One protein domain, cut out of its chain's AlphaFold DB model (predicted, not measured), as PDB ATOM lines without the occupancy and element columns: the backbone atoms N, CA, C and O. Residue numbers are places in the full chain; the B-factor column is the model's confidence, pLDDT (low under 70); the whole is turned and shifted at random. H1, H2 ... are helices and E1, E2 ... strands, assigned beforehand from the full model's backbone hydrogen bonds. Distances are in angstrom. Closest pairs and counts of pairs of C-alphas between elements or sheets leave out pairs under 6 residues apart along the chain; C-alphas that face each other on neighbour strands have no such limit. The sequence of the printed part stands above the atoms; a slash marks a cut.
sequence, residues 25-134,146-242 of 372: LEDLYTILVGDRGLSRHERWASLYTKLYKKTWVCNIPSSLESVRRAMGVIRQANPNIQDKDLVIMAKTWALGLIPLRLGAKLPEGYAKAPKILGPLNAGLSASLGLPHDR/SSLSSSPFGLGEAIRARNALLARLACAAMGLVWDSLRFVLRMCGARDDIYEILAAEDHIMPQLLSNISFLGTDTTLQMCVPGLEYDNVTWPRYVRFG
ATOM      1  N   LEU A  25     -26.053 -28.089  -0.837       44.03
ATOM      2  CA  LEU A  25     -26.340 -26.683  -1.190       44.03
ATOM      3  C   LEU A  25     -25.594 -26.201  -2.456       44.03
ATOM      4  O   LEU A  25     -26.045 -25.253  -3.095       44.03
ATOM      5  N   GLU A  26     -24.495 -26.871  -2.828       49.81
ATOM      6  CA  GLU A  26     -23.732 -26.662  -4.073       49.81
ATOM      7  C   GLU A  26     -24.620 -26.782  -5.320       49.81
ATOM      8  O   GLU A  26     -24.568 -25.925  -6.196       49.81
ATOM      9  N   ASP A  27     -25.529 -27.762  -5.360       55.44
ATOM     10  CA  ASP A  27     -26.451 -27.941  -6.487       55.44
ATOM     11  C   ASP A  27     -27.372 -26.729  -6.694       55.44
ATOM     12  O   ASP A  27     -27.694 -26.367  -7.827       55.44
ATOM     13  N   LEU A  28     -27.824 -26.109  -5.598       53.41
ATOM     14  CA  LEU A  28     -28.677 -24.921  -5.636       53.41
ATOM     15  C   LEU A  28     -27.879 -23.713  -6.144       53.41
ATOM     16  O   LEU A  28     -28.394 -22.904  -6.911       53.41
ATOM     17  N   TYR A  29     -26.603 -23.634  -5.764       52.53
ATOM     18  CA  TYR A  29     -25.670 -22.609  -6.216       52.53
ATOM     19  C   TYR A  29     -25.341 -22.746  -7.710       52.53
ATOM     20  O   TYR A  29     -25.379 -21.752  -8.430       52.53
ATOM     21  N   THR A  30     -25.116 -23.961  -8.225       57.44
ATOM     22  CA  THR A  30     -24.915 -24.196  -9.668       57.44
ATOM     23  C   THR A  30     -26.149 -23.815 -10.488       57.44
ATOM     24  O   THR A  30     -26.018 -23.247 -11.570       57.44
ATOM     25  N   ILE A  31     -27.354 -24.076  -9.966       57.72
ATOM     26  CA  ILE A  31     -28.613 -23.660 -10.603       57.72
ATOM     27  C   ILE A  31     -28.730 -22.131 -10.633       57.72
ATOM     28  O   ILE A  31     -29.105 -21.586 -11.665       57.72
ATOM     29  N   LEU A  32     -28.387 -21.452  -9.532       53.91
ATOM     30  CA  LEU A  32     -28.524 -19.998  -9.378       53.91
ATOM     31  C   LEU A  32     -27.423 -19.184 -10.080       53.91
ATOM     32  O   LEU A  32     -27.665 -18.051 -10.468       53.91
ATOM     33  N   VAL A  33     -26.219 -19.733 -10.253       55.84
ATOM     34  CA  VAL A  33     -25.034 -18.981 -10.726       55.84
ATOM     35  C   VAL A  33     -24.565 -19.424 -12.125       55.84
ATOM     36  O   VAL A  33     -23.700 -18.782 -12.727       55.84
ATOM     37  N   GLY A  34     -25.135 -20.506 -12.668       53.59
ATOM     38  CA  GLY A  34     -24.583 -21.271 -13.792       53.59
ATOM     39  C   GLY A  34     -24.530 -20.605 -15.174       53.59
ATOM     40  O   GLY A  34     -23.794 -21.090 -16.024       53.59
ATOM     41  N   ASP A  35     -25.222 -19.492 -15.426       58.41
ATOM     42  CA  ASP A  35     -25.439 -19.007 -16.801       58.41
ATOM     43  C   ASP A  35     -24.931 -17.565 -17.028       58.41
ATOM     44  O   ASP A  35     -25.667 -16.661 -17.437       58.41
ATOM     45  N   ARG A  36     -23.642 -17.304 -16.766       58.19
ATOM     46  CA  ARG A  36     -23.069 -15.943 -16.892       58.19
ATOM     47  C   ARG A  36     -23.054 -15.384 -18.325       58.19
ATOM     48  O   ARG A  36     -23.003 -14.166 -18.468       58.19
ATOM     49  N   GLY A  37     -23.143 -16.241 -19.348       59.41
ATOM     50  CA  GLY A  37     -23.144 -15.859 -20.770       59.41
ATOM     51  C   GLY A  37     -24.520 -15.571 -21.386       59.41
ATOM     52  O   GLY A  37     -24.579 -15.123 -22.524       59.41
ATOM     53  N   LEU A  38     -25.615 -15.815 -20.660       63.25
ATOM     54  CA  LEU A  38     -26.976 -15.556 -21.140       63.25
ATOM     55  C   LEU A  38     -27.407 -14.108 -20.860       63.25
ATOM     56  O   LEU A  38     -26.982 -13.496 -19.869       63.25
ATOM     57  N   SER A  39     -28.306 -13.564 -21.687       62.25
ATOM     58  CA  SER A  39     -28.984 -12.306 -21.364       62.25
ATOM     59  C   SER A  39     -29.801 -12.447 -20.072       62.25
ATOM     60  O   SER A  39     -30.121 -13.545 -19.612       62.25
ATOM     61  N   ARG A  40     -30.181 -11.319 -19.457       56.06
ATOM     62  CA  ARG A  40     -30.974 -11.312 -18.213       56.06
ATOM     63  C   ARG A  40     -32.278 -12.117 -18.332       56.06
ATOM     64  O   ARG A  40     -32.677 -12.761 -17.367       56.06
ATOM     65  N   HIS A  41     -32.928 -12.078 -19.492       55.16
ATOM     66  CA  HIS A  41     -34.197 -12.769 -19.737       55.16
ATOM     67  C   HIS A  41     -34.008 -14.273 -19.944       55.16
ATOM     68  O   HIS A  41     -34.756 -15.072 -19.383       55.16
ATOM     69  N   GLU A  42     -32.968 -14.662 -20.678       60.97
ATOM     70  CA  GLU A  42     -32.619 -16.067 -20.914       60.97
ATOM     71  C   GLU A  42     -32.149 -16.758 -19.632       60.97
ATOM     72  O   GLU A  42     -32.571 -17.880 -19.349       60.97
ATOM     73  N   ARG A  43     -31.365 -16.060 -18.795       62.09
ATOM     74  CA  ARG A  43     -31.036 -16.523 -17.438       62.09
ATOM     75  C   ARG A  43     -32.288 -16.811 -16.627       62.09
ATOM     76  O   ARG A  43     -32.363 -17.849 -15.982       62.09
ATOM     77  N   TRP A  44     -33.281 -15.927 -16.690       57.38
ATOM     78  CA  TRP A  44     -34.539 -16.088 -15.964       57.38
ATOM     79  C   TRP A  44     -35.315 -17.332 -16.402       57.38
ATOM     80  O   TRP A  44     -35.710 -18.133 -15.557       57.38
ATOM     81  N   ALA A  45     -35.506 -17.524 -17.708       61.62
ATOM     82  CA  ALA A  45     -36.217 -18.690 -18.236       61.62
ATOM     83  C   ALA A  45     -35.472 -20.007 -17.939       61.62
ATOM     84  O   ALA A  45     -36.092 -20.996 -17.529       61.62
ATOM     85  N   SER A  46     -34.142 -20.002 -18.082       65.00
ATOM     86  CA  SER A  46     -33.265 -21.136 -17.766       65.00
ATOM     87  C   SER A  46     -33.300 -21.484 -16.277       65.00
ATOM     88  O   SER A  46     -33.567 -22.633 -15.914       65.00
ATOM     89  N   LEU A  47     -33.114 -20.491 -15.402       64.25
ATOM     90  CA  LEU A  47     -33.154 -20.653 -13.952       64.25
ATOM     91  C   LEU A  47     -34.506 -21.197 -13.497       64.25
ATOM     92  O   LEU A  47     -34.558 -22.176 -12.754       64.25
ATOM     93  N   TYR A  48     -35.597 -20.596 -13.971       64.06
ATOM     94  CA  TYR A  48     -36.947 -21.004 -13.601       64.06
ATOM     95  C   TYR A  48     -37.231 -22.448 -14.039       64.06
ATOM     96  O   TYR A  48     -37.725 -23.249 -13.249       64.06
ATOM     97  N   THR A  49     -36.816 -22.825 -15.250       66.50
ATOM     98  CA  THR A  49     -36.926 -24.198 -15.772       66.50
ATOM     99  C   THR A  49     -36.109 -25.202 -14.952       66.50
ATOM    100  O   THR A  49     -36.638 -26.239 -14.536       66.50
ATOM    101  N   LYS A  50     -34.831 -24.901 -14.681       69.44
ATOM    102  CA  LYS A  50     -33.919 -25.762 -13.905       69.44
ATOM    103  C   LYS A  50     -34.412 -25.935 -12.470       69.44
ATOM    104  O   LYS A  50     -34.506 -27.068 -11.990       69.44
ATOM    105  N   LEU A  51     -34.776 -24.832 -11.814       66.94
ATOM    106  CA  LEU A  51     -35.323 -24.831 -10.462       66.94
ATOM    107  C   LEU A  51     -36.607 -25.653 -10.419       66.94
ATOM    108  O   LEU A  51     -36.733 -26.519  -9.554       66.94
ATOM    109  N   TYR A  52     -37.518 -25.446 -11.373       70.56
ATOM    110  CA  TYR A  52     -38.809 -26.110 -11.334       70.56
ATOM    111  C   TYR A  52     -38.709 -27.618 -11.539       70.56
ATOM    112  O   TYR A  52     -39.258 -28.415 -10.767       70.56
ATOM    113  N   LYS A  53     -37.940 -28.020 -12.553       72.25
ATOM    114  CA  LYS A  53     -37.733 -29.427 -12.881       72.25
ATOM    115  C   LYS A  53     -37.015 -30.156 -11.743       72.25
ATOM    116  O   LYS A  53     -37.507 -31.183 -11.281       72.25
ATOM    117  N   LYS A  54     -35.896 -29.609 -11.251       69.81
ATOM    118  CA  LYS A  54     -35.047 -30.270 -10.243       69.81
ATOM    119  C   LYS A  54     -35.659 -30.248  -8.839       69.81
ATOM    120  O   LYS A  54     -35.551 -31.245  -8.129       69.81
ATOM    121  N   THR A  55     -36.336 -29.162  -8.458       67.19
ATOM    122  CA  THR A  55     -36.866 -28.997  -7.091       67.19
ATOM    123  C   THR A  55     -38.224 -29.664  -6.906       67.19
ATOM    124  O   THR A  55     -38.446 -30.317  -5.888       67.19
ATOM    125  N   TRP A  56     -39.138 -29.514  -7.872       75.81
ATOM    126  CA  TRP A  56     -40.524 -29.943  -7.687       75.81
ATOM    127  C   TRP A  56     -40.894 -31.151  -8.547       75.81
ATOM    128  O   TRP A  56     -41.368 -32.141  -7.994       75.81
ATOM    129  N   VAL A  57     -40.637 -31.132  -9.861       82.00
ATOM    130  CA  VAL A  57     -41.089 -32.214 -10.765       82.00
ATOM    131  C   VAL A  57     -40.373 -33.535 -10.481       82.00
ATOM    132  O   VAL A  57     -41.026 -34.555 -10.273       82.00
ATOM    133  N   CYS A  58     -39.040 -33.531 -10.401       82.50
ATOM    134  CA  CYS A  58     -38.259 -34.753 -10.171       82.50
ATOM    135  C   CYS A  58     -38.510 -35.401  -8.797       82.50
ATOM    136  O   CYS A  58     -38.138 -36.554  -8.592       82.50
ATOM    137  N   ASN A  59     -39.123 -34.678  -7.856       82.69
ATOM    138  CA  ASN A  59     -39.440 -35.171  -6.516       82.69
ATOM    139  C   ASN A  59     -40.829 -35.833  -6.433       82.69
ATOM    140  O   ASN A  59     -41.158 -36.456  -5.426       82.69
ATOM    141  N   ILE A  60     -41.669 -35.697  -7.466       89.44
ATOM    142  CA  ILE A  60     -43.032 -36.250  -7.467       89.44
ATOM    143  C   ILE A  60     -43.031 -37.763  -7.191       89.44
ATOM    144  O   ILE A  60     -43.768 -38.164  -6.289       89.44
ATOM    145  N   PRO A  61     -42.211 -38.605  -7.861       91.31
ATOM    146  CA  PRO A  61     -42.286 -40.053  -7.665       91.31
ATOM    147  C   PRO A  61     -41.921 -40.493  -6.242       91.31
ATOM    148  O   PRO A  61     -42.659 -41.248  -5.613       91.31
ATOM    149  N   SER A  62     -40.808 -39.993  -5.693       88.25
ATOM    150  CA  SER A  62     -40.354 -40.367  -4.345       88.25
ATOM    151  C   SER A  62     -41.284 -39.836  -3.253       88.25
ATOM    152  O   SER A  62     -41.558 -40.528  -2.266       88.25
ATOM    153  N   SER A  63     -41.820 -38.630  -3.444       88.25
ATOM    154  CA  SER A  63     -42.813 -38.034  -2.552       88.25
ATOM    155  C   SER A  63     -44.130 -38.820  -2.562       88.25
ATOM    156  O   SER A  63     -44.643 -39.157  -1.494       88.25
ATOM    157  N   LEU A  64     -44.627 -39.209  -3.741       91.88
ATOM    158  CA  LEU A  64     -45.818 -40.050  -3.885       91.88
ATOM    159  C   LEU A  64     -45.661 -41.391  -3.163       91.88
ATOM    160  O   LEU A  64     -46.525 -41.770  -2.370       91.88
ATOM    161  N   GLU A  65     -44.550 -42.093  -3.387       92.38
ATOM    162  CA  GLU A  65     -44.303 -43.381  -2.732       92.38
ATOM    163  C   GLU A  65     -44.127 -43.237  -1.217       92.38
ATOM    164  O   GLU A  65     -44.582 -44.086  -0.448       92.38
ATOM    165  N   SER A  66     -43.547 -42.126  -0.753       90.44
ATOM    166  CA  SER A  66     -43.484 -41.815   0.680       90.44
ATOM    167  C   SER A  66     -44.877 -41.665   1.294       90.44
ATOM    168  O   SER A  66     -45.130 -42.195   2.378       90.44
ATOM    169  N   VAL A  67     -45.793 -40.985   0.597       90.94
ATOM    170  CA  VAL A  67     -47.188 -40.833   1.032       90.94
ATOM    171  C   VAL A  67     -47.909 -42.179   1.014       90.94
ATOM    172  O   VAL A  67     -48.525 -42.545   2.015       90.94
ATOM    173  N   ARG A  68     -47.783 -42.959  -0.067       92.12
ATOM    174  CA  ARG A  68     -48.391 -44.296  -0.176       92.12
ATOM    175  C   ARG A  68     -47.929 -45.224   0.944       92.12
ATOM    176  O   ARG A  68     -48.755 -45.868   1.591       92.12
ATOM    177  N   ARG A  69     -46.624 -45.244   1.228       91.25
ATOM    178  CA  ARG A  69     -46.050 -46.004   2.345       91.25
ATOM    179  C   ARG A  69     -46.619 -45.546   3.683       91.25
ATOM    180  O   ARG A  69     -46.993 -46.385   4.498       91.25
ATOM    181  N   ALA A  70     -46.689 -44.235   3.915       90.00
ATOM    182  CA  ALA A  70     -47.228 -43.691   5.156       90.00
ATOM    183  C   ALA A  70     -48.695 -44.090   5.364       90.00
ATOM    184  O   ALA A  70     -49.055 -44.583   6.432       90.00
ATOM    185  N   MET A  71     -49.514 -43.962   4.320       90.81
ATOM    186  CA  MET A  71     -50.908 -44.403   4.313       90.81
ATOM    187  C   MET A  71     -51.037 -45.905   4.601       90.81
ATOM    188  O   MET A  71     -51.854 -46.291   5.437       90.81
ATOM    189  N   GLY A  72     -50.216 -46.750   3.969       90.75
ATOM    190  CA  GLY A  72     -50.214 -48.198   4.206       90.75
ATOM    191  C   GLY A  72     -49.884 -48.560   5.657       90.75
ATOM    192  O   GLY A  72     -50.612 -49.327   6.282       90.75
ATOM    193  N   VAL A  73     -48.850 -47.939   6.236       90.31
ATOM    194  CA  VAL A  73     -48.476 -48.134   7.650       90.31
ATOM    195  C   VAL A  73     -49.597 -47.690   8.593       90.31
ATOM    196  O   VAL A  73     -49.883 -48.378   9.573       90.31
ATOM    197  N   ILE A  74     -50.257 -46.561   8.307       89.38
ATOM    198  CA  ILE A  74     -51.388 -46.074   9.111       89.38
ATOM    199  C   ILE A  74     -52.562 -47.055   9.044       89.38
ATOM    200  O   ILE A  74     -53.119 -47.383  10.089       89.38
ATOM    201  N   ARG A  75     -52.898 -47.562   7.850       88.69
ATOM    202  CA  ARG A  75     -53.978 -48.538   7.635       88.69
ATOM    203  C   ARG A  75     -53.709 -49.850   8.366       88.69
ATOM    204  O   ARG A  75     -54.589 -50.333   9.068       88.69
ATOM    205  N   GLN A  76     -52.494 -50.387   8.257       89.19
ATOM    206  CA  GLN A  76     -52.094 -51.619   8.950       89.19
ATOM    207  C   GLN A  76     -52.135 -51.464  10.472       89.19
ATOM    208  O   GLN A  76     -52.612 -52.351  11.173       89.19
ATOM    209  N   ALA A  77     -51.666 -50.328  10.992       88.62
ATOM    210  CA  ALA A  77     -51.688 -50.059  12.425       88.62
ATOM    211  C   ALA A  77     -53.096 -49.747  12.964       88.62
ATOM    212  O   ALA A  77     -53.297 -49.796  14.174       88.62
ATOM    213  N   ASN A  78     -54.046 -49.393  12.091       88.00
ATOM    214  CA  ASN A  78     -55.387 -48.954  12.467       88.00
ATOM    215  C   ASN A  78     -56.438 -49.490  11.468       88.00
ATOM    216  O   ASN A  78     -56.977 -48.724  10.660       88.00
ATOM    217  N   PRO A  79     -56.761 -50.796  11.504       84.69
ATOM    218  CA  PRO A  79     -57.646 -51.422  10.517       84.69
ATOM    219  C   PRO A  79     -59.076 -50.859  10.531       84.69
ATOM    220  O   PRO A  79     -59.746 -50.879   9.505       84.69
ATOM    221  N   ASN A  80     -59.517 -50.299  11.663       86.31
ATOM    222  CA  ASN A  80     -60.881 -49.791  11.850       86.31
ATOM    223  C   ASN A  80     -61.091 -48.339  11.375       86.31
ATOM    224  O   ASN A  80     -62.229 -47.881  11.329       86.31
ATOM    225  N   ILE A  81     -60.020 -47.601  11.059       85.00
ATOM    226  CA  ILE A  81     -60.120 -46.218  10.563       85.00
ATOM    227  C   ILE A  81     -60.819 -46.239   9.195       85.00
ATOM    228  O   ILE A  81     -60.516 -47.078   8.356       85.00
ATOM    229  N   GLN A  82     -61.748 -45.339   8.910       84.06
ATOM    230  CA  GLN A  82     -62.334 -45.222   7.572       84.06
ATOM    231  C   GLN A  82     -61.499 -44.273   6.708       84.06
ATOM    232  O   GLN A  82     -60.760 -43.439   7.221       84.06
ATOM    233  N   ASP A  83     -61.620 -44.350   5.383       82.44
ATOM    234  CA  ASP A  83     -60.888 -43.442   4.479       82.44
ATOM    235  C   ASP A  83     -61.137 -41.957   4.802       82.44
ATOM    236  O   ASP A  83     -60.240 -41.129   4.669       82.44
ATOM    237  N   LYS A  84     -62.347 -41.629   5.278       81.00
ATOM    238  CA  LYS A  84     -62.757 -40.270   5.671       81.00
ATOM    239  C   LYS A  84     -62.070 -39.755   6.943       81.00
ATOM    240  O   LYS A  84     -62.059 -38.551   7.169       81.00
ATOM    241  N   ASP A  85     -61.535 -40.656   7.760       84.69
ATOM    242  CA  ASP A  85     -60.925 -40.327   9.048       84.69
ATOM    243  C   ASP A  85     -59.444 -39.937   8.881       84.69
ATOM    244  O   ASP A  85     -58.807 -39.467   9.825       84.69
ATOM    245  N   LEU A  86     -58.882 -40.113   7.676       89.62
ATOM    246  CA  LEU A  86     -57.524 -39.703   7.344       89.62
ATOM    247  C   LEU A  86     -57.522 -38.335   6.647       89.62
ATOM    248  O   LEU A  86     -58.183 -38.123   5.631       89.62
ATOM    249  N   VAL A  87     -56.700 -37.423   7.166       91.31
ATOM    250  CA  VAL A  87     -56.393 -36.131   6.543       91.31
ATOM    251  C   VAL A  87     -54.887 -36.043   6.331       91.31
ATOM    252  O   VAL A  87     -54.101 -36.308   7.241       91.31
ATOM    253  N   ILE A  88     -54.473 -35.655   5.128       91.56
ATOM    254  CA  ILE A  88     -53.070 -35.405   4.798       91.56
ATOM    255  C   ILE A  88     -52.824 -33.906   4.898       91.56
ATOM    256  O   ILE A  88     -53.398 -33.131   4.144       91.56
ATOM    257  N   MET A  89     -51.933 -33.490   5.795       91.06
ATOM    258  CA  MET A  89     -51.420 -32.124   5.816       91.06
ATOM    259  C   MET A  89     -50.048 -32.092   5.142       91.06
ATOM    260  O   MET A  89     -49.090 -32.686   5.639       91.06
ATOM    261  N   ALA A  90     -49.941 -31.391   4.018       87.69
ATOM    262  CA  ALA A  90     -48.694 -31.245   3.273       87.69
ATOM    263  C   ALA A  90     -48.597 -29.832   2.712       87.69
ATOM    264  O   ALA A  90     -49.608 -29.254   2.345       87.69
ATOM    265  N   LYS A  91     -47.391 -29.259   2.630       84.19
ATOM    266  CA  LYS A  91     -47.211 -27.933   2.009       84.19
ATOM    267  C   LYS A  91     -47.877 -27.915   0.631       84.19
ATOM    268  O   LYS A  91     -47.721 -28.887  -0.099       84.19
ATOM    269  N   THR A  92     -48.514 -26.810   0.240       81.75
ATOM    270  CA  THR A  92     -49.171 -26.683  -1.081       81.75
ATOM    271  C   THR A  92     -48.232 -27.066  -2.233       81.75
ATOM    272  O   THR A  92     -48.614 -27.745  -3.169       81.75
ATOM    273  N   TRP A  93     -46.937 -26.776  -2.108       78.44
ATOM    274  CA  TRP A  93     -45.909 -27.144  -3.094       78.44
ATOM    275  C   TRP A  93     -45.451 -28.618  -3.062       78.44
ATOM    276  O   TRP A  93     -44.468 -28.981  -3.711       78.44
ATOM    277  N   ALA A  94     -46.128 -29.491  -2.312       81.94
ATOM    278  CA  ALA A  94     -45.863 -30.928  -2.268       81.94
ATOM    279  C   ALA A  94     -46.513 -31.642  -3.467       81.94
ATOM    280  O   ALA A  94     -47.528 -32.325  -3.343       81.94
ATOM    281  N   LEU A  95     -45.879 -31.521  -4.636       86.12
ATOM    282  CA  LEU A  95     -46.426 -32.025  -5.902       86.12
ATOM    283  C   LEU A  95     -46.616 -33.557  -5.955       86.12
ATOM    284  O   LEU A  95     -47.353 -34.052  -6.801       86.12
ATOM    285  N   GLY A  96     -46.003 -34.314  -5.038       88.88
ATOM    286  CA  GLY A  96     -46.167 -35.772  -4.927       88.88
ATOM    287  C   GLY A  96     -47.595 -36.238  -4.626       88.88
ATOM    288  O   GLY A  96     -47.898 -37.414  -4.795       88.88
ATOM    289  N   LEU A  97     -48.485 -35.331  -4.211       89.94
ATOM    290  CA  LEU A  97     -49.899 -35.631  -3.980       89.94
ATOM    291  C   LEU A  97     -50.771 -35.481  -5.232       89.94
ATOM    292  O   LEU A  97     -51.852 -36.065  -5.293       89.94
ATOM    293  N   ILE A  98     -50.296 -34.755  -6.250       89.88
ATOM    294  CA  ILE A  98     -51.045 -34.525  -7.494       89.88
ATOM    295  C   ILE A  98     -51.390 -35.839  -8.206       89.88
ATOM    296  O   ILE A  98     -52.545 -35.987  -8.594       89.88
ATOM    297  N   PRO A  99     -50.490 -36.836  -8.344       92.44
ATOM    298  CA  PRO A  99     -50.855 -38.102  -8.974       92.44
ATOM    299  C   PRO A  99     -52.091 -38.765  -8.355       92.44
ATOM    300  O   PRO A  99     -52.932 -39.270  -9.090       92.44
ATOM    301  N   LEU A 100     -52.248 -38.723  -7.024       90.75
ATOM    302  CA  LEU A 100     -53.421 -39.293  -6.348       90.75
ATOM    303  C   LEU A 100     -54.715 -38.558  -6.717       90.75
ATOM    304  O   LEU A 100     -55.767 -39.186  -6.806       90.75
ATOM    305  N   ARG A 101     -54.633 -37.245  -6.959       86.50
ATOM    306  CA  ARG A 101     -55.749 -36.435  -7.468       86.50
ATOM    307  C   ARG A 101     -56.094 -36.741  -8.912       86.50
ATOM    308  O   ARG A 101     -57.266 -36.739  -9.250       86.50
ATOM    309  N   LEU A 102     -55.086 -37.058  -9.715       89.50
ATOM    310  CA  LEU A 102     -55.237 -37.454 -11.112       89.50
ATOM    311  C   LEU A 102     -55.526 -38.957 -11.268       89.50
ATOM    312  O   LEU A 102     -55.131 -39.576 -12.255       89.50
ATOM    313  N   GLY A 103     -56.123 -39.585 -10.256       90.56
ATOM    314  CA  GLY A 103     -56.578 -40.969 -10.334       90.56
ATOM    315  C   GLY A 103     -55.492 -42.041 -10.202       90.56
ATOM    316  O   GLY A 103     -55.780 -43.210 -10.484       90.56
ATOM    317  N   ALA A 104     -54.270 -41.716  -9.772       94.00
ATOM    318  CA  ALA A 104     -53.254 -42.735  -9.517       94.00
ATOM    319  C   ALA A 104     -53.682 -43.709  -8.408       94.00
ATOM    320  O   ALA A 104     -54.404 -43.355  -7.477       94.00
ATOM    321  N   LYS A 105     -53.213 -44.960  -8.504       94.00
ATOM    322  CA  LYS A 105     -53.623 -46.044  -7.601       94.00
ATOM    323  C   LYS A 105     -53.336 -45.691  -6.135       94.00
ATOM    324  O   LYS A 105     -52.238 -45.231  -5.801       94.00
ATOM    325  N   LEU A 106     -54.322 -45.931  -5.275       92.88
ATOM    326  CA  LEU A 106     -54.195 -45.803  -3.827       92.88
ATOM    327  C   LEU A 106     -53.554 -47.066  -3.225       92.88
ATOM    328  O   LEU A 106     -53.633 -48.140  -3.829       92.88
ATOM    329  N   PRO A 107     -52.914 -46.964  -2.046       90.75
ATOM    330  CA  PRO A 107     -52.469 -48.135  -1.298       90.75
ATOM    331  C   PRO A 107     -53.632 -49.074  -0.971       90.75
ATOM    332  O   PRO A 107     -54.787 -48.654  -0.901       90.75
ATOM    333  N   GLU A 108     -53.315 -50.343  -0.731       87.31
ATOM    334  CA  GLU A 108     -54.304 -51.335  -0.316       87.31
ATOM    335  C   GLU A 108     -55.066 -50.884   0.942       87.31
ATOM    336  O   GLU A 108     -54.500 -50.276   1.854       87.31
ATOM    337  N   GLY A 109     -56.371 -51.159   0.969       85.19
ATOM    338  CA  GLY A 109     -57.256 -50.743   2.057       85.19
ATOM    339  C   GLY A 109     -57.729 -49.287   1.983       85.19
ATOM    340  O   GLY A 109     -58.318 -48.816   2.953       85.19
ATOM    341  N   TYR A 110     -57.491 -48.581   0.873       89.31
ATOM    342  CA  TYR A 110     -58.083 -47.269   0.596       89.31
ATOM    343  C   TYR A 110     -58.887 -47.308  -0.705       89.31
ATOM    344  O   TYR A 110     -58.351 -47.602  -1.774       89.31
ATOM    345  N   ALA A 111     -60.174 -46.979  -0.617       88.31
ATOM    346  CA  ALA A 111     -61.071 -46.838  -1.760       88.31
ATOM    347  C   ALA A 111     -61.124 -45.390  -2.275       88.31
ATOM    348  O   ALA A 111     -61.354 -45.165  -3.464       88.31
ATOM    349  N   LYS A 112     -60.912 -44.403  -1.393       87.62
ATOM    350  CA  LYS A 112     -60.890 -42.972  -1.730       87.62
ATOM    351  C   LYS A 112     -59.621 -42.296  -1.221       87.62
ATOM    352  O   LYS A 112     -59.083 -42.652  -0.175       87.62
ATOM    353  N   ALA A 113     -59.154 -41.297  -1.970       85.88
ATOM    354  CA  ALA A 113     -58.032 -40.476  -1.544       85.88
ATOM    355  C   ALA A 113     -58.423 -39.670  -0.285       85.88
ATOM    356  O   ALA A 113     -59.517 -39.092  -0.264       85.88
ATOM    357  N   PRO A 114     -57.558 -39.610   0.745       89.25
ATOM    358  CA  PRO A 114     -57.772 -38.769   1.922       89.25
ATOM    359  C   PRO A 114     -57.940 -37.296   1.556       89.25
ATOM    360  O   PRO A 114     -57.402 -36.838   0.545       89.25
ATOM    361  N   LYS A 115     -58.615 -36.531   2.420       90.56
ATOM    362  CA  LYS A 115     -58.676 -35.074   2.264       90.56
ATOM    363  C   LYS A 115     -57.297 -34.463   2.487       90.56
ATOM    364  O   LYS A 115     -56.600 -34.821   3.437       90.56
ATOM    365  N   ILE A 116     -56.911 -33.538   1.615       90.50
ATOM    366  CA  ILE A 116     -55.589 -32.919   1.617       90.50
ATOM    367  C   ILE A 116     -55.704 -31.457   2.019       90.50
ATOM    368  O   ILE A 116     -56.329 -30.641   1.342       90.50
ATOM    369  N   LEU A 117     -55.028 -31.127   3.106       91.44
ATOM    370  CA  LEU A 117     -54.891 -29.786   3.616       91.44
ATOM    371  C   LEU A 117     -53.517 -29.229   3.244       91.44
ATOM    372  O   LEU A 117     -52.491 -29.818   3.585       91.44
ATOM    373  N   GLY A 118     -53.514 -28.097   2.548       90.69
ATOM    374  CA  GLY A 118     -52.331 -27.456   1.994       90.69
ATOM    375  C   GLY A 118     -51.915 -26.186   2.725       90.69
ATOM    376  O   GLY A 118     -52.354 -25.120   2.304       90.69
ATOM    377  N   PRO A 119     -51.093 -26.220   3.791       89.25
ATOM    378  CA  PRO A 119     -50.529 -24.995   4.340       89.25
ATOM    379  C   PRO A 119     -49.629 -24.293   3.316       89.25
ATOM    380  O   PRO A 119     -48.647 -24.872   2.826       89.25
ATOM    381  N   LEU A 120     -49.934 -23.028   3.042       84.44
ATOM    382  CA  LEU A 120     -49.173 -22.136   2.181       84.44
ATOM    383  C   LEU A 120     -48.516 -21.045   3.026       84.44
ATOM    384  O   LEU A 120     -49.177 -20.297   3.737       84.44
ATOM    385  N   ASN A 121     -47.189 -20.972   2.943       75.75
ATOM    386  CA  ASN A 121     -46.364 -19.989   3.649       75.75
ATOM    387  C   ASN A 121     -45.572 -19.152   2.632       75.75
ATOM    388  O   ASN A 121     -44.340 -19.121   2.649       75.75
ATOM    389  N   ALA A 122     -46.298 -18.581   1.675       73.75
ATOM    390  CA  ALA A 122     -45.808 -17.697   0.626       73.75
ATOM    391  C   ALA A 122     -46.913 -16.689   0.287       73.75
ATOM    392  O   ALA A 122     -48.080 -16.950   0.578       73.75
ATOM    393  N   GLY A 123     -46.560 -15.559  -0.336       67.94
ATOM    394  CA  GLY A 123     -47.555 -14.567  -0.754       67.94
ATOM    395  C   GLY A 123     -48.583 -15.222  -1.670       67.94
ATOM    396  O   GLY A 123     -48.213 -15.768  -2.716       67.94
ATOM    397  N   LEU A 124     -49.851 -15.210  -1.263       64.88
ATOM    398  CA  LEU A 124     -50.928 -15.909  -1.963       64.88
ATOM    399  C   LEU A 124     -51.126 -15.307  -3.349       64.88
ATOM    400  O   LEU A 124     -51.215 -16.030  -4.339       64.88
ATOM    401  N   SER A 125     -51.076 -13.978  -3.422       56.59
ATOM    402  CA  SER A 125     -51.193 -13.225  -4.672       56.59
ATOM    403  C   SER A 125     -50.068 -13.556  -5.655       56.59
ATOM    404  O   SER A 125     -50.326 -13.843  -6.819       56.59
ATOM    405  N   ALA A 126     -48.822 -13.618  -5.178       59.25
ATOM    406  CA  ALA A 126     -47.679 -14.017  -6.002       59.25
ATOM    407  C   ALA A 126     -47.745 -15.499  -6.415       59.25
ATOM    408  O   ALA A 126     -47.344 -15.850  -7.521       59.25
ATOM    409  N   SER A 127     -48.265 -16.367  -5.542       55.16
ATOM    410  CA  SER A 127     -48.357 -17.812  -5.788       55.16
ATOM    411  C   SER A 127     -49.468 -18.170  -6.780       55.16
ATOM    412  O   SER A 127     -49.285 -19.085  -7.578       55.16
ATOM    413  N   LEU A 128     -50.582 -17.432  -6.746       54.78
ATOM    414  CA  LEU A 128     -51.727 -17.591  -7.649       54.78
ATOM    415  C   LEU A 128     -51.634 -16.723  -8.919       54.78
ATOM    416  O   LEU A 128     -52.480 -16.830  -9.808       54.78
ATOM    417  N   GLY A 129     -50.637 -15.835  -9.002       49.81
ATOM    418  CA  GLY A 129     -50.535 -14.840 -10.073       49.81
ATOM    419  C   GLY A 129     -51.696 -13.835 -10.078       49.81
ATOM    420  O   GLY A 129     -52.153 -13.434 -11.150       49.81
ATOM    421  N   LEU A 130     -52.210 -13.463  -8.898       43.44
ATOM    422  CA  LEU A 130     -53.288 -12.483  -8.682       43.44
ATOM    423  C   LEU A 130     -52.695 -11.061  -8.541       43.44
ATOM    424  O   LEU A 130     -51.555 -10.929  -8.092       43.44
ATOM    425  N   PRO A 131     -53.387  -9.993  -9.000       43.69
ATOM    426  CA  PRO A 131     -52.766  -8.693  -9.204       43.69
ATOM    427  C   PRO A 131     -52.538  -7.946  -7.889       43.69
ATOM    428  O   PRO A 131     -53.184  -8.202  -6.877       43.69
ATOM    429  N   HIS A 132     -51.665  -6.945  -7.980       37.34
ATOM    430  CA  HIS A 132     -51.577  -5.799  -7.081       37.34
ATOM    431  C   HIS A 132     -52.104  -4.578  -7.837       37.34
ATOM    432  O   HIS A 132     -51.735  -4.391  -9.000       37.34
ATOM    433  N   ASP A 133     -52.928  -3.746  -7.205       31.20
ATOM    434  CA  ASP A 133     -53.236  -2.427  -7.755       31.20
ATOM    435  C   ASP A 133     -51.987  -1.530  -7.639       31.20
ATOM    436  O   ASP A 133     -51.307  -1.518  -6.610       31.20
ATOM    437  N   ARG A 134     -51.629  -0.823  -8.713       38.75
ATOM    438  CA  ARG A 134     -50.490   0.111  -8.749       38.75
ATOM    439  C   ARG A 134     -50.996   1.469  -9.221       38.75
ATOM    440  O   ARG A 134     -50.887   1.796 -10.397       38.75
ATOM    441  N   SER A 146     -41.640  -9.049 -12.607       33.72
ATOM    442  CA  SER A 146     -42.519  -8.120 -11.889       33.72
ATOM    443  C   SER A 146     -43.507  -7.369 -12.795       33.72
ATOM    444  O   SER A 146     -44.274  -6.545 -12.290       33.72
ATOM    445  N   SER A 147     -43.527  -7.668 -14.101       32.59
ATOM    446  CA  SER A 147     -44.614  -7.308 -15.028       32.59
ATOM    447  C   SER A 147     -45.603  -8.462 -15.258       32.59
ATOM    448  O   SER A 147     -46.769  -8.215 -15.567       32.59
ATOM    449  N   LEU A 148     -45.193  -9.705 -14.974       33.97
ATOM    450  CA  LEU A 148     -46.072 -10.876 -14.831       33.97
ATOM    451  C   LEU A 148     -46.900 -10.867 -13.526       33.97
ATOM    452  O   LEU A 148     -47.816 -11.668 -13.380       33.97
ATOM    453  N   SER A 149     -46.638  -9.935 -12.596       37.25
ATOM    454  CA  SER A 149     -47.388  -9.756 -11.336       37.25
ATOM    455  C   SER A 149     -48.677  -8.934 -11.489       37.25
ATOM    456  O   SER A 149     -49.152  -8.315 -10.536       37.25
ATOM    457  N   SER A 150     -49.226  -8.863 -12.699       36.91
ATOM    458  CA  SER A 150     -50.547  -8.296 -12.939       36.91
ATOM    459  C   SER A 150     -51.400  -9.382 -13.572       36.91
ATOM    460  O   SER A 150     -51.119  -9.885 -14.652       36.91
ATOM    461  N   SER A 151     -52.404  -9.810 -12.823       41.12
ATOM    462  CA  SER A 151     -53.307 -10.893 -13.179       41.12
ATOM    463  C   SER A 151     -54.369 -10.476 -14.181       41.12
ATOM    464  O   SER A 151     -54.731  -9.295 -14.218       41.12
ATOM    465  N   PRO A 152     -55.011 -11.423 -14.881       39.97
ATOM    466  CA  PRO A 152     -56.275 -11.201 -15.572       39.97
ATOM    467  C   PRO A 152     -57.460 -10.754 -14.695       39.97
ATOM    468  O   PRO A 152     -58.589 -10.822 -15.153       39.97
ATOM    469  N   PHE A 153     -57.238 -10.256 -13.476       39.88
ATOM    470  CA  PHE A 153     -58.243  -9.651 -12.592       39.88
ATOM    471  C   PHE A 153     -57.990  -8.163 -12.310       39.88
ATOM    472  O   PHE A 153     -58.561  -7.612 -11.376       39.88
ATOM    473  N   GLY A 154     -57.136  -7.498 -13.098       42.16
ATOM    474  CA  GLY A 154     -56.988  -6.044 -13.011       42.16
ATOM    475  C   GLY A 154     -58.331  -5.312 -13.154       42.16
ATOM    476  O   GLY A 154     -59.271  -5.813 -13.786       42.16
ATOM    477  N   LEU A 155     -58.416  -4.120 -12.560       46.34
ATOM    478  CA  LEU A 155     -59.570  -3.232 -12.692       46.34
ATOM    479  C   LEU A 155     -59.660  -2.743 -14.147       46.34
ATOM    480  O   LEU A 155     -59.002  -1.791 -14.548       46.34
ATOM    481  N   GLY A 156     -60.434  -3.467 -14.957       53.81
ATOM    482  CA  GLY A 156     -60.705  -3.156 -16.361       53.81
ATOM    483  C   GLY A 156     -60.534  -4.365 -17.280       53.81
ATOM    484  O   GLY A 156     -59.536  -5.082 -17.222       53.81
ATOM    485  N   GLU A 157     -61.506  -4.587 -18.161       56.50
ATOM    486  CA  GLU A 157     -61.556  -5.730 -19.085       56.50
ATOM    487  C   GLU A 157     -60.312  -5.839 -19.986       56.50
ATOM    488  O   GLU A 157     -59.793  -6.933 -20.203       56.50
ATOM    489  N   ALA A 158     -59.746  -4.704 -20.406       60.41
ATOM    490  CA  ALA A 158     -58.519  -4.653 -21.201       60.41
ATOM    491  C   ALA A 158     -57.279  -5.170 -20.444       60.41
ATOM    492  O   ALA A 158     -56.464  -5.906 -21.005       60.41
ATOM    493  N   ILE A 159     -57.142  -4.836 -19.155       58.19
ATOM    494  CA  ILE A 159     -56.049  -5.344 -18.311       58.19
ATOM    495  C   ILE A 159     -56.229  -6.848 -18.104       58.19
ATOM    496  O   ILE A 159     -55.255  -7.603 -18.170       58.19
ATOM    497  N   ARG A 160     -57.481  -7.295 -17.931       56.97
ATOM    498  CA  ARG A 160     -57.805  -8.717 -17.820       56.97
ATOM    499  C   ARG A 160     -57.383  -9.500 -19.063       56.97
ATOM    500  O   ARG A 160     -56.646 -10.479 -18.957       56.97
ATOM    501  N   ALA A 161     -57.770  -9.015 -20.241       60.59
ATOM    502  CA  ALA A 161     -57.437  -9.628 -21.524       60.59
ATOM    503  C   ALA A 161     -55.920  -9.678 -21.780       60.59
ATOM    504  O   ALA A 161     -55.383 -10.738 -22.113       60.59
ATOM    505  N   ARG A 162     -55.204  -8.565 -21.550       64.25
ATOM    506  CA  ARG A 162     -53.737  -8.500 -21.687       64.25
ATOM    507  C   ARG A 162     -53.043  -9.540 -20.811       64.25
ATOM    508  O   ARG A 162     -52.140 -10.236 -21.265       64.25
ATOM    509  N   ASN A 163     -53.446  -9.650 -19.552       59.06
ATOM    510  CA  ASN A 163     -52.766 -10.519 -18.598       59.06
ATOM    511  C   ASN A 163     -53.087 -11.998 -18.838       59.06
ATOM    512  O   ASN A 163     -52.200 -12.838 -18.703       59.06
ATOM    513  N   ALA A 164     -54.306 -12.319 -19.284       61.72
ATOM    514  CA  ALA A 164     -54.634 -13.659 -19.767       61.72
ATOM    515  C   ALA A 164     -53.747 -14.051 -20.963       61.72
ATOM    516  O   ALA A 164     -53.253 -15.178 -21.016       61.72
ATOM    517  N   LEU A 165     -53.493 -13.119 -21.890       64.31
ATOM    518  CA  LEU A 165     -52.577 -13.333 -23.012       64.31
ATOM    519  C   LEU A 165     -51.128 -13.541 -22.541       64.31
ATOM    520  O   LEU A 165     -50.501 -14.515 -22.948       64.31
ATOM    521  N   LEU A 166     -50.607 -12.685 -21.656       64.12
ATOM    522  CA  LEU A 166     -49.248 -12.825 -21.113       64.12
ATOM    523  C   LEU A 166     -49.057 -14.154 -20.377       64.12
ATOM    524  O   LEU A 166     -48.034 -14.811 -20.555       64.12
ATOM    525  N   ALA A 167     -50.051 -14.577 -19.597       61.22
ATOM    526  CA  ALA A 167     -50.019 -15.853 -18.897       61.22
ATOM    527  C   ALA A 167     -49.992 -17.031 -19.889       61.22
ATOM    528  O   ALA A 167     -49.186 -17.942 -19.729       61.22
ATOM    529  N   ARG A 168     -50.793 -16.986 -20.965       62.88
ATOM    530  CA  ARG A 168     -50.762 -17.999 -22.040       62.88
ATOM    531  C   ARG A 168     -49.415 -18.048 -22.760       62.88
ATOM    532  O   ARG A 168     -48.901 -19.136 -22.999       62.88
ATOM    533  N   LEU A 169     -48.828 -16.892 -23.072       64.81
ATOM    534  CA  LEU A 169     -47.511 -16.805 -23.712       64.81
ATOM    535  C   LEU A 169     -46.401 -17.345 -22.802       64.81
ATOM    536  O   LEU A 169     -45.554 -18.107 -23.264       64.81
ATOM    537  N   ALA A 170     -46.432 -17.013 -21.508       65.12
ATOM    538  CA  ALA A 170     -45.510 -17.574 -20.523       65.12
ATOM    539  C   ALA A 170     -45.657 -19.101 -20.431       65.12
ATOM    540  O   ALA A 170     -44.662 -19.819 -20.413       65.12
ATOM    541  N   CYS A 171     -46.890 -19.604 -20.455       62.69
ATOM    542  CA  CYS A 171     -47.176 -21.033 -20.443       62.69
ATOM    543  C   CYS A 171     -46.627 -21.745 -21.690       62.69
ATOM    544  O   CYS A 171     -45.966 -22.776 -21.568       62.69
ATOM    545  N   ALA A 172     -46.834 -21.161 -22.876       65.56
ATOM    546  CA  ALA A 172     -46.306 -21.674 -24.140       65.56
ATOM    547  C   ALA A 172     -44.768 -21.692 -24.155       65.56
ATOM    548  O   ALA A 172     -44.163 -22.681 -24.569       65.56
ATOM    549  N   ALA A 173     -44.126 -20.651 -23.614       66.75
ATOM    550  CA  ALA A 173     -42.673 -20.597 -23.452       66.75
ATOM    551  C   ALA A 173     -42.128 -21.671 -22.485       66.75
ATOM    552  O   ALA A 173     -40.938 -21.980 -22.504       66.75
ATOM    553  N   MET A 174     -42.992 -22.264 -21.657       68.31
ATOM    554  CA  MET A 174     -42.660 -23.300 -20.679       68.31
ATOM    555  C   MET A 174     -43.053 -24.723 -21.107       68.31
ATOM    556  O   MET A 174     -43.034 -25.628 -20.268       68.31
ATOM    557  N   GLY A 175     -43.378 -24.954 -22.386       72.69
ATOM    558  CA  GLY A 175     -43.866 -26.248 -22.891       72.69
ATOM    559  C   GLY A 175     -43.041 -27.459 -22.432       72.69
ATOM    560  O   GLY A 175     -43.595 -28.410 -21.893       72.69
ATOM    561  N   LEU A 176     -41.706 -27.376 -22.482       73.19
ATOM    562  CA  LEU A 176     -40.817 -28.466 -22.041       73.19
ATOM    563  C   LEU A 176     -40.963 -28.839 -20.556       73.19
ATOM    564  O   LEU A 176     -40.769 -30.000 -20.173       73.19
ATOM    565  N   VAL A 177     -41.263 -27.864 -19.693       75.19
ATOM    566  CA  VAL A 177     -41.479 -28.111 -18.261       75.19
ATOM    567  C   VAL A 177     -42.824 -28.792 -18.047       75.19
ATOM    568  O   VAL A 177     -42.903 -29.744 -17.271       75.19
ATOM    569  N   TRP A 178     -43.846 -28.352 -18.777       77.88
ATOM    570  CA  TRP A 178     -45.166 -28.973 -18.773       77.88
ATOM    571  C   TRP A 178     -45.143 -30.406 -19.304       77.88
ATOM    572  O   TRP A 178     -45.711 -31.292 -18.669       77.88
ATOM    573  N   ASP A 179     -44.420 -30.665 -20.391       83.00
ATOM    574  CA  ASP A 179     -44.249 -32.012 -20.941       83.00
ATOM    575  C   ASP A 179     -43.522 -32.924 -19.952       83.00
ATOM    576  O   ASP A 179     -43.964 -34.043 -19.686       83.00
ATOM    577  N   SER A 180     -42.446 -32.421 -19.332       83.94
ATOM    578  CA  SER A 180     -41.710 -33.155 -18.292       83.94
ATOM    579  C   SER A 180     -42.610 -33.502 -17.103       83.94
ATOM    580  O   SER A 180     -42.578 -34.618 -16.592       83.94
ATOM    581  N   LEU A 181     -43.420 -32.545 -16.656       86.12
ATOM    582  CA  LEU A 181     -44.371 -32.730 -15.570       86.12
ATOM    583  C   LEU A 181     -45.448 -33.757 -15.935       86.12
ATOM    584  O   LEU A 181     -45.662 -34.696 -15.170       86.12
ATOM    585  N   ARG A 182     -46.092 -33.625 -17.100       87.56
ATOM    586  CA  ARG A 182     -47.120 -34.561 -17.576       87.56
ATOM    587  C   ARG A 182     -46.549 -35.969 -17.698       87.56
ATOM    588  O   ARG A 182     -47.168 -36.912 -17.212       87.56
ATOM    589  N   PHE A 183     -45.346 -36.105 -18.255       90.12
ATOM    590  CA  PHE A 183     -44.632 -37.377 -18.325       90.12
ATOM    591  C   PHE A 183     -44.440 -37.996 -16.935       90.12
ATOM    592  O   PHE A 183     -44.822 -39.143 -16.714       90.12
ATOM    593  N   VAL A 184     -43.919 -37.233 -15.968       91.31
ATOM    594  CA  VAL A 184     -43.706 -37.727 -14.597       91.31
ATOM    595  C   VAL A 184     -45.023 -38.103 -13.910       91.31
ATOM    596  O   VAL A 184     -45.084 -39.135 -13.244       91.31
ATOM    597  N   LEU A 185     -46.089 -37.320 -14.091       92.69
ATOM    598  CA  LEU A 185     -47.415 -37.638 -13.550       92.69
ATOM    599  C   LEU A 185     -47.957 -38.952 -14.133       92.69
ATOM    600  O   LEU A 185     -48.423 -39.804 -13.374       92.69
ATOM    601  N   ARG A 186     -47.830 -39.163 -15.451       93.50
ATOM    602  CA  ARG A 186     -48.203 -40.424 -16.118       93.50
ATOM    603  C   ARG A 186     -47.372 -41.602 -15.607       93.50
ATOM    604  O   ARG A 186     -47.948 -42.628 -15.259       93.50
ATOM    605  N   MET A 187     -46.056 -41.431 -15.450       93.94
ATOM    606  CA  MET A 187     -45.172 -42.438 -14.838       93.94
ATOM    607  C   MET A 187     -45.574 -42.782 -13.397       93.94
ATOM    608  O   MET A 187     -45.402 -43.913 -12.954       93.94
ATOM    609  N   CYS A 188     -46.154 -41.826 -12.672       94.69
ATOM    610  CA  CYS A 188     -46.694 -42.024 -11.326       94.69
ATOM    611  C   CYS A 188     -48.089 -42.686 -11.299       94.69
ATOM    612  O   CYS A 188     -48.651 -42.907 -10.218       94.69
ATOM    613  N   GLY A 189     -48.649 -43.005 -12.470       94.50
ATOM    614  CA  GLY A 189     -49.943 -43.660 -12.635       94.50
ATOM    615  C   GLY A 189     -51.135 -42.709 -12.731       94.50
ATOM    616  O   GLY A 189     -52.261 -43.174 -12.573       94.50
ATOM    617  N   ALA A 190     -50.924 -41.408 -12.961       93.62
ATOM    618  CA  ALA A 190     -52.019 -40.474 -13.221       93.62
ATOM    619  C   ALA A 190     -52.815 -40.906 -14.470       93.62
ATOM    620  O   ALA A 190     -52.254 -41.074 -15.561       93.62
ATOM    621  N   ARG A 191     -54.124 -41.092 -14.306       91.19
ATOM    622  CA  ARG A 191     -55.073 -41.482 -15.356       91.19
ATOM    623  C   ARG A 191     -55.757 -40.273 -15.980       91.19
ATOM    624  O   ARG A 191     -55.912 -40.249 -17.200       91.19
ATOM    625  N   ASP A 192     -56.050 -39.263 -15.178       88.69
ATOM    626  CA  ASP A 192     -56.702 -38.044 -15.645       88.69
ATOM    627  C   ASP A 192     -55.670 -37.083 -16.242       88.69
ATOM    628  O   ASP A 192     -54.508 -37.044 -15.808       88.69
ATOM    629  N   ASP A 193     -56.064 -36.334 -17.274       82.94
ATOM    630  CA  ASP A 193     -55.186 -35.321 -17.841       82.94
ATOM    631  C   ASP A 193     -55.225 -34.039 -17.015       82.94
ATOM    632  O   ASP A 193     -56.283 -33.494 -16.707       82.94
ATOM    633  N   ILE A 194     -54.045 -33.533 -16.670       78.69
ATOM    634  CA  ILE A 194     -53.947 -32.342 -15.838       78.69
ATOM    635  C   ILE A 194     -54.557 -31.106 -16.509       78.69
ATOM    636  O   ILE A 194     -55.117 -30.264 -15.816       78.69
ATOM    637  N   TYR A 195     -54.493 -31.004 -17.840       73.75
ATOM    638  CA  TYR A 195     -55.068 -29.866 -18.554       73.75
ATOM    639  C   TYR A 195     -56.591 -29.869 -18.526       73.75
ATOM    640  O   TYR A 195     -57.182 -28.799 -18.435       73.75
ATOM    641  N   GLU A 196     -57.220 -31.043 -18.558       72.75
ATOM    642  CA  GLU A 196     -58.678 -31.161 -18.466       72.75
ATOM    643  C   GLU A 196     -59.172 -30.689 -17.099       72.75
ATOM    644  O   GLU A 196     -60.135 -29.929 -17.018       72.75
ATOM    645  N   ILE A 197     -58.463 -31.053 -16.026       70.81
ATOM    646  CA  ILE A 197     -58.829 -30.614 -14.676       70.81
ATOM    647  C   ILE A 197     -58.568 -29.120 -14.488       70.81
ATOM    648  O   ILE A 197     -59.426 -28.411 -13.967       70.81
ATOM    649  N   LEU A 198     -57.421 -28.616 -14.951       67.25
ATOM    650  CA  LEU A 198     -57.134 -27.183 -14.885       67.25
ATOM    651  C   LEU A 198     -58.135 -26.361 -15.715       67.25
ATOM    652  O   LEU A 198     -58.492 -25.264 -15.307       67.25
ATOM    653  N   ALA A 199     -58.601 -26.877 -16.855       64.06
ATOM    654  CA  ALA A 199     -59.611 -26.216 -17.680       64.06
ATOM    655  C   ALA A 199     -61.018 -26.248 -17.058       64.06
ATOM    656  O   ALA A 199     -61.812 -25.353 -17.335       64.06
ATOM    657  N   ALA A 200     -61.325 -27.255 -16.235       61.06
ATOM    658  CA  ALA A 200     -62.603 -27.377 -15.536       61.06
ATOM    659  C   ALA A 200     -62.688 -26.514 -14.262       61.06
ATOM    660  O   ALA A 200     -63.785 -26.233 -13.779       61.06
ATOM    661  N   GLU A 201     -61.553 -26.099 -13.695       60.00
ATOM    662  CA  GLU A 201     -61.519 -25.250 -12.506       60.00
ATOM    663  C   GLU A 201     -61.439 -23.758 -12.878       60.00
ATOM    664  O   GLU A 201     -60.356 -23.193 -13.005       60.00
ATOM    665  N   ASP A 202     -62.599 -23.089 -12.951       49.62
ATOM    666  CA  ASP A 202     -62.772 -21.655 -13.294       49.62
ATOM    667  C   ASP A 202     -61.896 -20.661 -12.494       49.62
ATOM    668  O   ASP A 202     -61.780 -19.483 -12.841       49.62
ATOM    669  N   HIS A 203     -61.296 -21.101 -11.386       49.69
ATOM    670  CA  HIS A 203     -60.524 -20.265 -10.463       49.69
ATOM    671  C   HIS A 203     -59.034 -20.614 -10.397       49.69
ATOM    672  O   HIS A 203     -58.261 -19.852  -9.813       49.69
ATOM    673  N   ILE A 204     -58.615 -21.733 -10.996       52.25
ATOM    674  CA  ILE A 204     -57.200 -22.048 -11.159       52.25
ATOM    675  C   ILE A 204     -56.807 -21.526 -12.524       52.25
ATOM    676  O   ILE A 204     -57.155 -22.104 -13.540       52.25
ATOM    677  N   MET A 205     -56.052 -20.431 -12.561       50.50
ATOM    678  CA  MET A 205     -55.415 -19.973 -13.791       50.50
ATOM    679  C   MET A 205     -54.510 -21.106 -14.322       50.50
ATOM    680  O   MET A 205     -53.430 -21.306 -13.762       50.50
ATOM    681  N   PRO A 206     -54.876 -21.831 -15.399       48.56
ATOM    682  CA  PRO A 206     -54.136 -23.018 -15.860       48.56
ATOM    683  C   PRO A 206     -52.708 -22.690 -16.306       48.56
ATOM    684  O   PRO A 206     -51.856 -23.560 -16.434       48.56
ATOM    685  N   GLN A 207     -52.475 -21.403 -16.565       50.03
ATOM    686  CA  GLN A 207     -51.378 -20.897 -17.374       50.03
ATOM    687  C   GLN A 207     -50.090 -20.628 -16.571       50.03
ATOM    688  O   GLN A 207     -49.050 -20.326 -17.151       50.03
ATOM    689  N   LEU A 208     -50.148 -20.671 -15.236       57.97
ATOM    690  CA  LEU A 208     -48.975 -20.478 -14.388       57.97
ATOM    691  C   LEU A 208     -48.635 -21.786 -13.706       57.97
ATOM    692  O   LEU A 208     -49.429 -22.353 -12.959       57.97
ATOM    693  N   LEU A 209     -47.410 -22.237 -13.927       60.19
ATOM    694  CA  LEU A 209     -46.911 -23.474 -13.360       60.19
ATOM    695  C   LEU A 209     -46.926 -23.466 -11.818       60.19
ATOM    696  O   LEU A 209     -47.006 -24.519 -11.208       60.19
ATOM    697  N   SER A 210     -46.942 -22.298 -11.167       62.28
ATOM    698  CA  SER A 210     -47.161 -22.185  -9.718       62.28
ATOM    699  C   SER A 210     -48.542 -22.668  -9.260       62.28
ATOM    700  O   SER A 210     -48.678 -23.171  -8.143       62.28
ATOM    701  N   ASN A 211     -49.558 -22.581 -10.121       68.56
ATOM    702  CA  ASN A 211     -50.943 -22.890  -9.773       68.56
ATOM    703  C   ASN A 211     -51.214 -24.387  -9.644       68.56
ATOM    704  O   ASN A 211     -52.121 -24.796  -8.924       68.56
ATOM    705  N   ILE A 212     -50.366 -25.219 -10.246       72.94
ATOM    706  CA  ILE A 212     -50.461 -26.669 -10.094       72.94
ATOM    707  C   ILE A 212     -50.304 -27.124  -8.640       72.94
ATOM    708  O   ILE A 212     -50.856 -28.145  -8.242       72.94
ATOM    709  N   SER A 213     -49.570 -26.365  -7.828       73.81
ATOM    710  CA  SER A 213     -49.378 -26.693  -6.418       73.81
ATOM    711  C   SER A 213     -50.714 -26.726  -5.660       73.81
ATOM    712  O   SER A 213     -50.914 -27.545  -4.767       73.81
ATOM    713  N   PHE A 214     -51.689 -25.923  -6.084       77.25
ATOM    714  CA  PHE A 214     -53.012 -25.870  -5.466       77.25
ATOM    715  C   PHE A 214     -53.888 -27.068  -5.852       77.25
ATOM    716  O   PHE A 214     -54.652 -27.540  -5.007       77.25
ATOM    717  N   LEU A 215     -53.702 -27.630  -7.055       77.88
ATOM    718  CA  LEU A 215     -54.424 -28.817  -7.539       77.88
ATOM    719  C   LEU A 215     -54.231 -30.035  -6.623       77.88
ATOM    720  O   LEU A 215     -55.125 -30.866  -6.462       77.88
ATOM    721  N   GLY A 216     -53.062 -30.132  -5.986       78.00
ATOM    722  CA  GLY A 216     -52.747 -31.200  -5.040       78.00
ATOM    723  C   GLY A 216     -53.514 -31.127  -3.715       78.00
ATOM    724  O   GLY A 216     -53.324 -32.009  -2.883       78.00
ATOM    725  N   THR A 217     -54.346 -30.104  -3.482       85.06
ATOM    726  CA  THR A 217     -54.963 -29.814  -2.174       85.06
ATOM    727  C   THR A 217     -56.487 -29.674  -2.275       85.06
ATOM    728  O   THR A 217     -57.022 -29.306  -3.315       85.06
ATOM    729  N   ASP A 218     -57.243 -30.064  -1.238       87.19
ATOM    730  CA  ASP A 218     -58.713 -29.858  -1.160       87.19
ATOM    731  C   ASP A 218     -58.996 -28.470  -0.600       87.19
ATOM    732  O   ASP A 218     -60.004 -27.833  -0.892       87.19
ATOM    733  N   THR A 219     -58.110 -28.029   0.283       88.56
ATOM    734  CA  THR A 219     -58.158 -26.720   0.901       88.56
ATOM    735  C   THR A 219     -56.733 -26.243   1.077       88.56
ATOM    736  O   THR A 219     -55.911 -26.936   1.677       88.56
ATOM    737  N   THR A 220     -56.444 -25.051   0.574       86.94
ATOM    738  CA  THR A 220     -55.189 -24.363   0.860       86.94
ATOM    739  C   THR A 220     -55.402 -23.445   2.057       86.94
ATOM    740  O   THR A 220     -56.247 -22.551   2.003       86.94
ATOM    741  N   LEU A 221     -54.643 -23.662   3.134       90.88
ATOM    742  CA  LEU A 221     -54.585 -22.725   4.254       90.88
ATOM    743  C   LEU A 221     -53.476 -21.720   4.012       90.88
ATOM    744  O   LEU A 221     -52.300 -22.047   4.157       90.88
ATOM    745  N   GLN A 222     -53.855 -20.492   3.696       88.38
ATOM    746  CA  GLN A 222     -52.933 -19.375   3.688       88.38
ATOM    747  C   GLN A 222     -52.535 -19.040   5.129       88.38
ATOM    748  O   GLN A 222     -53.385 -18.687   5.948       88.38
ATOM    749  N   MET A 223     -51.244 -19.159   5.442       88.19
ATOM    750  CA  MET A 223     -50.691 -18.992   6.793       88.19
ATOM    751  C   MET A 223     -50.440 -17.512   7.146       88.19
ATOM    752  O   MET A 223     -49.358 -17.129   7.604       88.19
ATOM    753  N   CYS A 224     -51.456 -16.679   6.923       84.19
ATOM    754  CA  CYS A 224     -51.543 -15.299   7.389       84.19
ATOM    755  C   CYS A 224     -53.004 -14.905   7.658       84.19
ATOM    756  O   CYS A 224     -53.925 -15.707   7.483       84.19
ATOM    757  N   VAL A 225     -53.211 -13.670   8.118       86.56
ATOM    758  CA  VAL A 225     -54.543 -13.053   8.196       86.56
ATOM    759  C   VAL A 225     -54.873 -12.335   6.879       86.56
ATOM    760  O   VAL A 225     -53.944 -11.880   6.212       86.56
ATOM    761  N   PRO A 226     -56.159 -12.183   6.506       84.00
ATOM    762  CA  PRO A 226     -56.550 -11.566   5.235       84.00
ATOM    763  C   PRO A 226     -55.922 -10.194   4.968       84.00
ATOM    764  O   PRO A 226     -55.467  -9.959   3.858       84.00
ATOM    765  N   GLY A 227     -55.812  -9.332   5.988       82.38
ATOM    766  CA  GLY A 227     -55.222  -7.991   5.849       82.38
ATOM    767  C   GLY A 227     -53.704  -7.958   5.610       82.38
ATOM    768  O   GLY A 227     -53.133  -6.881   5.481       82.38
ATOM    769  N   LEU A 228     -53.032  -9.115   5.592       79.25
ATOM    770  CA  LEU A 228     -51.633  -9.248   5.161       79.25
ATOM    771  C   LEU A 228     -51.513  -9.677   3.689       79.25
ATOM    772  O   LEU A 228     -50.407  -9.826   3.173       79.25
ATOM    773  N   GLU A 229     -52.638  -9.912   3.017       76.38
ATOM    774  CA  GLU A 229     -52.717 -10.067   1.568       76.38
ATOM    775  C   GLU A 229     -53.388  -8.836   0.949       76.38
ATOM    776  O   GLU A 229     -53.821  -7.918   1.640       76.38
ATOM    777  N   TYR A 230     -53.435  -8.804  -0.378       67.75
ATOM    778  CA  TYR A 230     -53.981  -7.672  -1.111       67.75
ATOM    779  C   TYR A 230     -55.499  -7.592  -0.964       67.75
ATOM    780  O   TYR A 230     -56.211  -8.584  -1.149       67.75
ATOM    781  N   ASP A 231     -55.976  -6.379  -0.702       57.47
ATOM    782  CA  ASP A 231     -57.394  -6.050  -0.737       57.47
ATOM    783  C   ASP A 231     -57.950  -6.192  -2.166       57.47
ATOM    784  O   ASP A 231     -57.224  -6.088  -3.157       57.47
ATOM    785  N   ASN A 232     -59.263  -6.412  -2.283       57.25
ATOM    786  CA  ASN A 232     -59.996  -6.500  -3.558       57.25
ATOM    787  C   ASN A 232     -59.664  -7.715  -4.448       57.25
ATOM    788  O   ASN A 232     -59.966  -7.716  -5.643       57.25
ATOM    789  N   VAL A 233     -59.105  -8.785  -3.877       62.94
ATOM    790  CA  VAL A 233     -58.930 -10.072  -4.563       62.94
ATOM    791  C   VAL A 233     -60.071 -11.024  -4.202       62.94
ATOM    792  O   VAL A 233     -60.316 -11.312  -3.031       62.94
ATOM    793  N   THR A 234     -60.762 -11.563  -5.212       67.31
ATOM    794  CA  THR A 234     -61.682 -12.691  -4.998       67.31
ATOM    795  C   THR A 234     -60.870 -13.978  -4.931       67.31
ATOM    796  O   THR A 234     -60.369 -14.461  -5.944       67.31
ATOM    797  N   TRP A 235     -60.714 -14.525  -3.727       71.56
ATOM    798  CA  TRP A 235     -59.961 -15.761  -3.525       71.56
ATOM    799  C   TRP A 235     -60.749 -16.990  -3.997       71.56
ATOM    800  O   TRP A 235     -61.968 -17.048  -3.801       71.56
ATOM    801  N   PRO A 236     -60.076 -18.015  -4.557       72.50
ATOM    802  CA  PRO A 236     -60.727 -19.279  -4.876       72.50
ATOM    803  C   PRO A 236     -61.405 -19.900  -3.649       72.50
ATOM    804  O   PRO A 236     -60.890 -19.826  -2.531       72.50
ATOM    805  N   ARG A 237     -62.540 -20.581  -3.851       76.56
ATOM    806  CA  ARG A 237     -63.350 -21.144  -2.751       76.56
ATOM    807  C   ARG A 237     -62.608 -22.160  -1.882       76.56
ATOM    808  O   ARG A 237     -63.011 -22.352  -0.736       76.56
ATOM    809  N   TYR A 238     -61.561 -22.795  -2.406       78.19
ATOM    810  CA  TYR A 238     -60.712 -23.743  -1.681       78.19
ATOM    811  C   TYR A 238     -59.636 -23.060  -0.820       78.19
ATOM    812  O   TYR A 238     -58.940 -23.737  -0.067       78.19
ATOM    813  N   VAL A 239     -59.471 -21.737  -0.905       82.88
ATOM    814  CA  VAL A 239     -58.538 -20.998  -0.051       82.88
ATOM    815  C   VAL A 239     -59.223 -20.599   1.256       82.88
ATOM    816  O   VAL A 239     -60.366 -20.129   1.288       82.88
ATOM    817  N   ARG A 240     -58.513 -20.804   2.361       89.19
ATOM    818  CA  ARG A 240     -58.899 -20.384   3.710       89.19
ATOM    819  C   ARG A 240     -57.713 -19.693   4.370       89.19
ATOM    820  O   ARG A 240     -56.579 -20.109   4.171       89.19
ATOM    821  N   PHE A 241     -57.965 -18.663   5.167       89.56
ATOM    822  CA  PHE A 241     -56.922 -17.999   5.948       89.56
ATOM    823  C   PHE A 241     -56.814 -18.668   7.317       89.56
ATOM    824  O   PHE A 241     -57.802 -18.756   8.042       89.56
ATOM    825  N   GLY A 242     -55.625 -19.175   7.638       89.06
ATOM    826  CA  GLY A 242     -55.329 -19.867   8.895       89.06
ATOM    827  C   GLY A 242     -54.729 -18.970   9.978       89.06
ATOM    828  O   GLY A 242     -54.516 -19.442  11.091       89.06
TER     829      GLY A 242
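AT A GLANCE: This is residues 25 to 134 and 146 to 242 of the 372 residues of a protein of Diaporthe helianthi (UniProt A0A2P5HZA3). H2 and H3 run nearly end to end as a long ridge along one side of the domain, with H1 folded back on H2 as a hairpin and H7 alongside their junction. H4 and H9 sit in the middle, between this ridge with H7 and a small twisted sheet of four short strands, while H6 lies out at one end. The printed part has 207 residues, with nine named helices and four named strands in the order H1 H2 H3 E1 H4 E2 H5 H6 H7 H8 H9 E3 E4; the sheet runs E1 E2 E3 E4, all parallel. The class is mixed, and the whole is compact, with a radius of gyration of the C-alphas of 18.4 A and spans of 55 by 41 by 31 A.

HOW THE PARTS SIT: H1, residues 25 to 33, and H2, residues 40 to 55, form a helical hairpin at a shallow tilt of 26 degrees; their closest C-alphas, Ile 31 and Leu 47, are 6.4 A apart. H3, residues 57 to 77, and H2 meet only through their link. E1, residues 87 to 89, H4, residues 95 to 101, and E2, residues 115 to 120, form a strand-helix-strand unit, two parallel neighbour strands with a helix between, with a right-handed crossover; N 88 and O 115 are 2.8 A apart, within hydrogen-bond range. H4 touches H3 at a steep tilt of 62 degrees, the closest C-alphas being Ile 60 and Gly 96, 4.1 A. H6, residues 157 to 173, touches no helix. H7, residues 175 to 187, touches H2 with its residues 177 to 181 alone, the closest C-alphas being Thr 49 and Val 177, 6.5 A. H8, residues 194 to 200, is close to H7 but not clearly touching, with C-alphas Arg 182 and Ile 194 closest at 7.4 A. H9, residues 209 to 215, touches H4 and H5, residues 124 to 128; H5 and H9 only graze the sheet. E3, residues 219 to 222, pairs with E2, N 118 and O 219 at 2.8 A, and with E4, residues 239 to 241, N 222 and O 240 at 2.8 A. Every O i to N i+4 pair is within hydrogen-bond range in H1, H2, H5, H6, H7 and H8, against 15 of 17 in H3, 1 of 3 in H4 and 0 of 3 in H9; of O i to N i+3 pairs, H4 and H9 each have 3 of 4.

IN THESE COORDINATES: H1 begins at C-alpha 25 (-26.340, -26.683, -1.190), and E4 ends at C-alpha 241 (-56.922, -17.999, 5.948). H2 is 21.7 A long, H3 31.1 A, H6 24.4 A, H7 18.1 A and E2 16.1 A.

THE WHOLE: C-alphas Gly 37 and Asn 80 are the two farthest apart, 60.3 A. Residues 135 to 145 are not printed; C-alphas 134 and 146 are 11.9 A apart across the cut. The links H4 to E2 and E3 to E4 are long. The model's pLDDT is under 70 for 89 residues, among them 25 to 51 and 146 to 174.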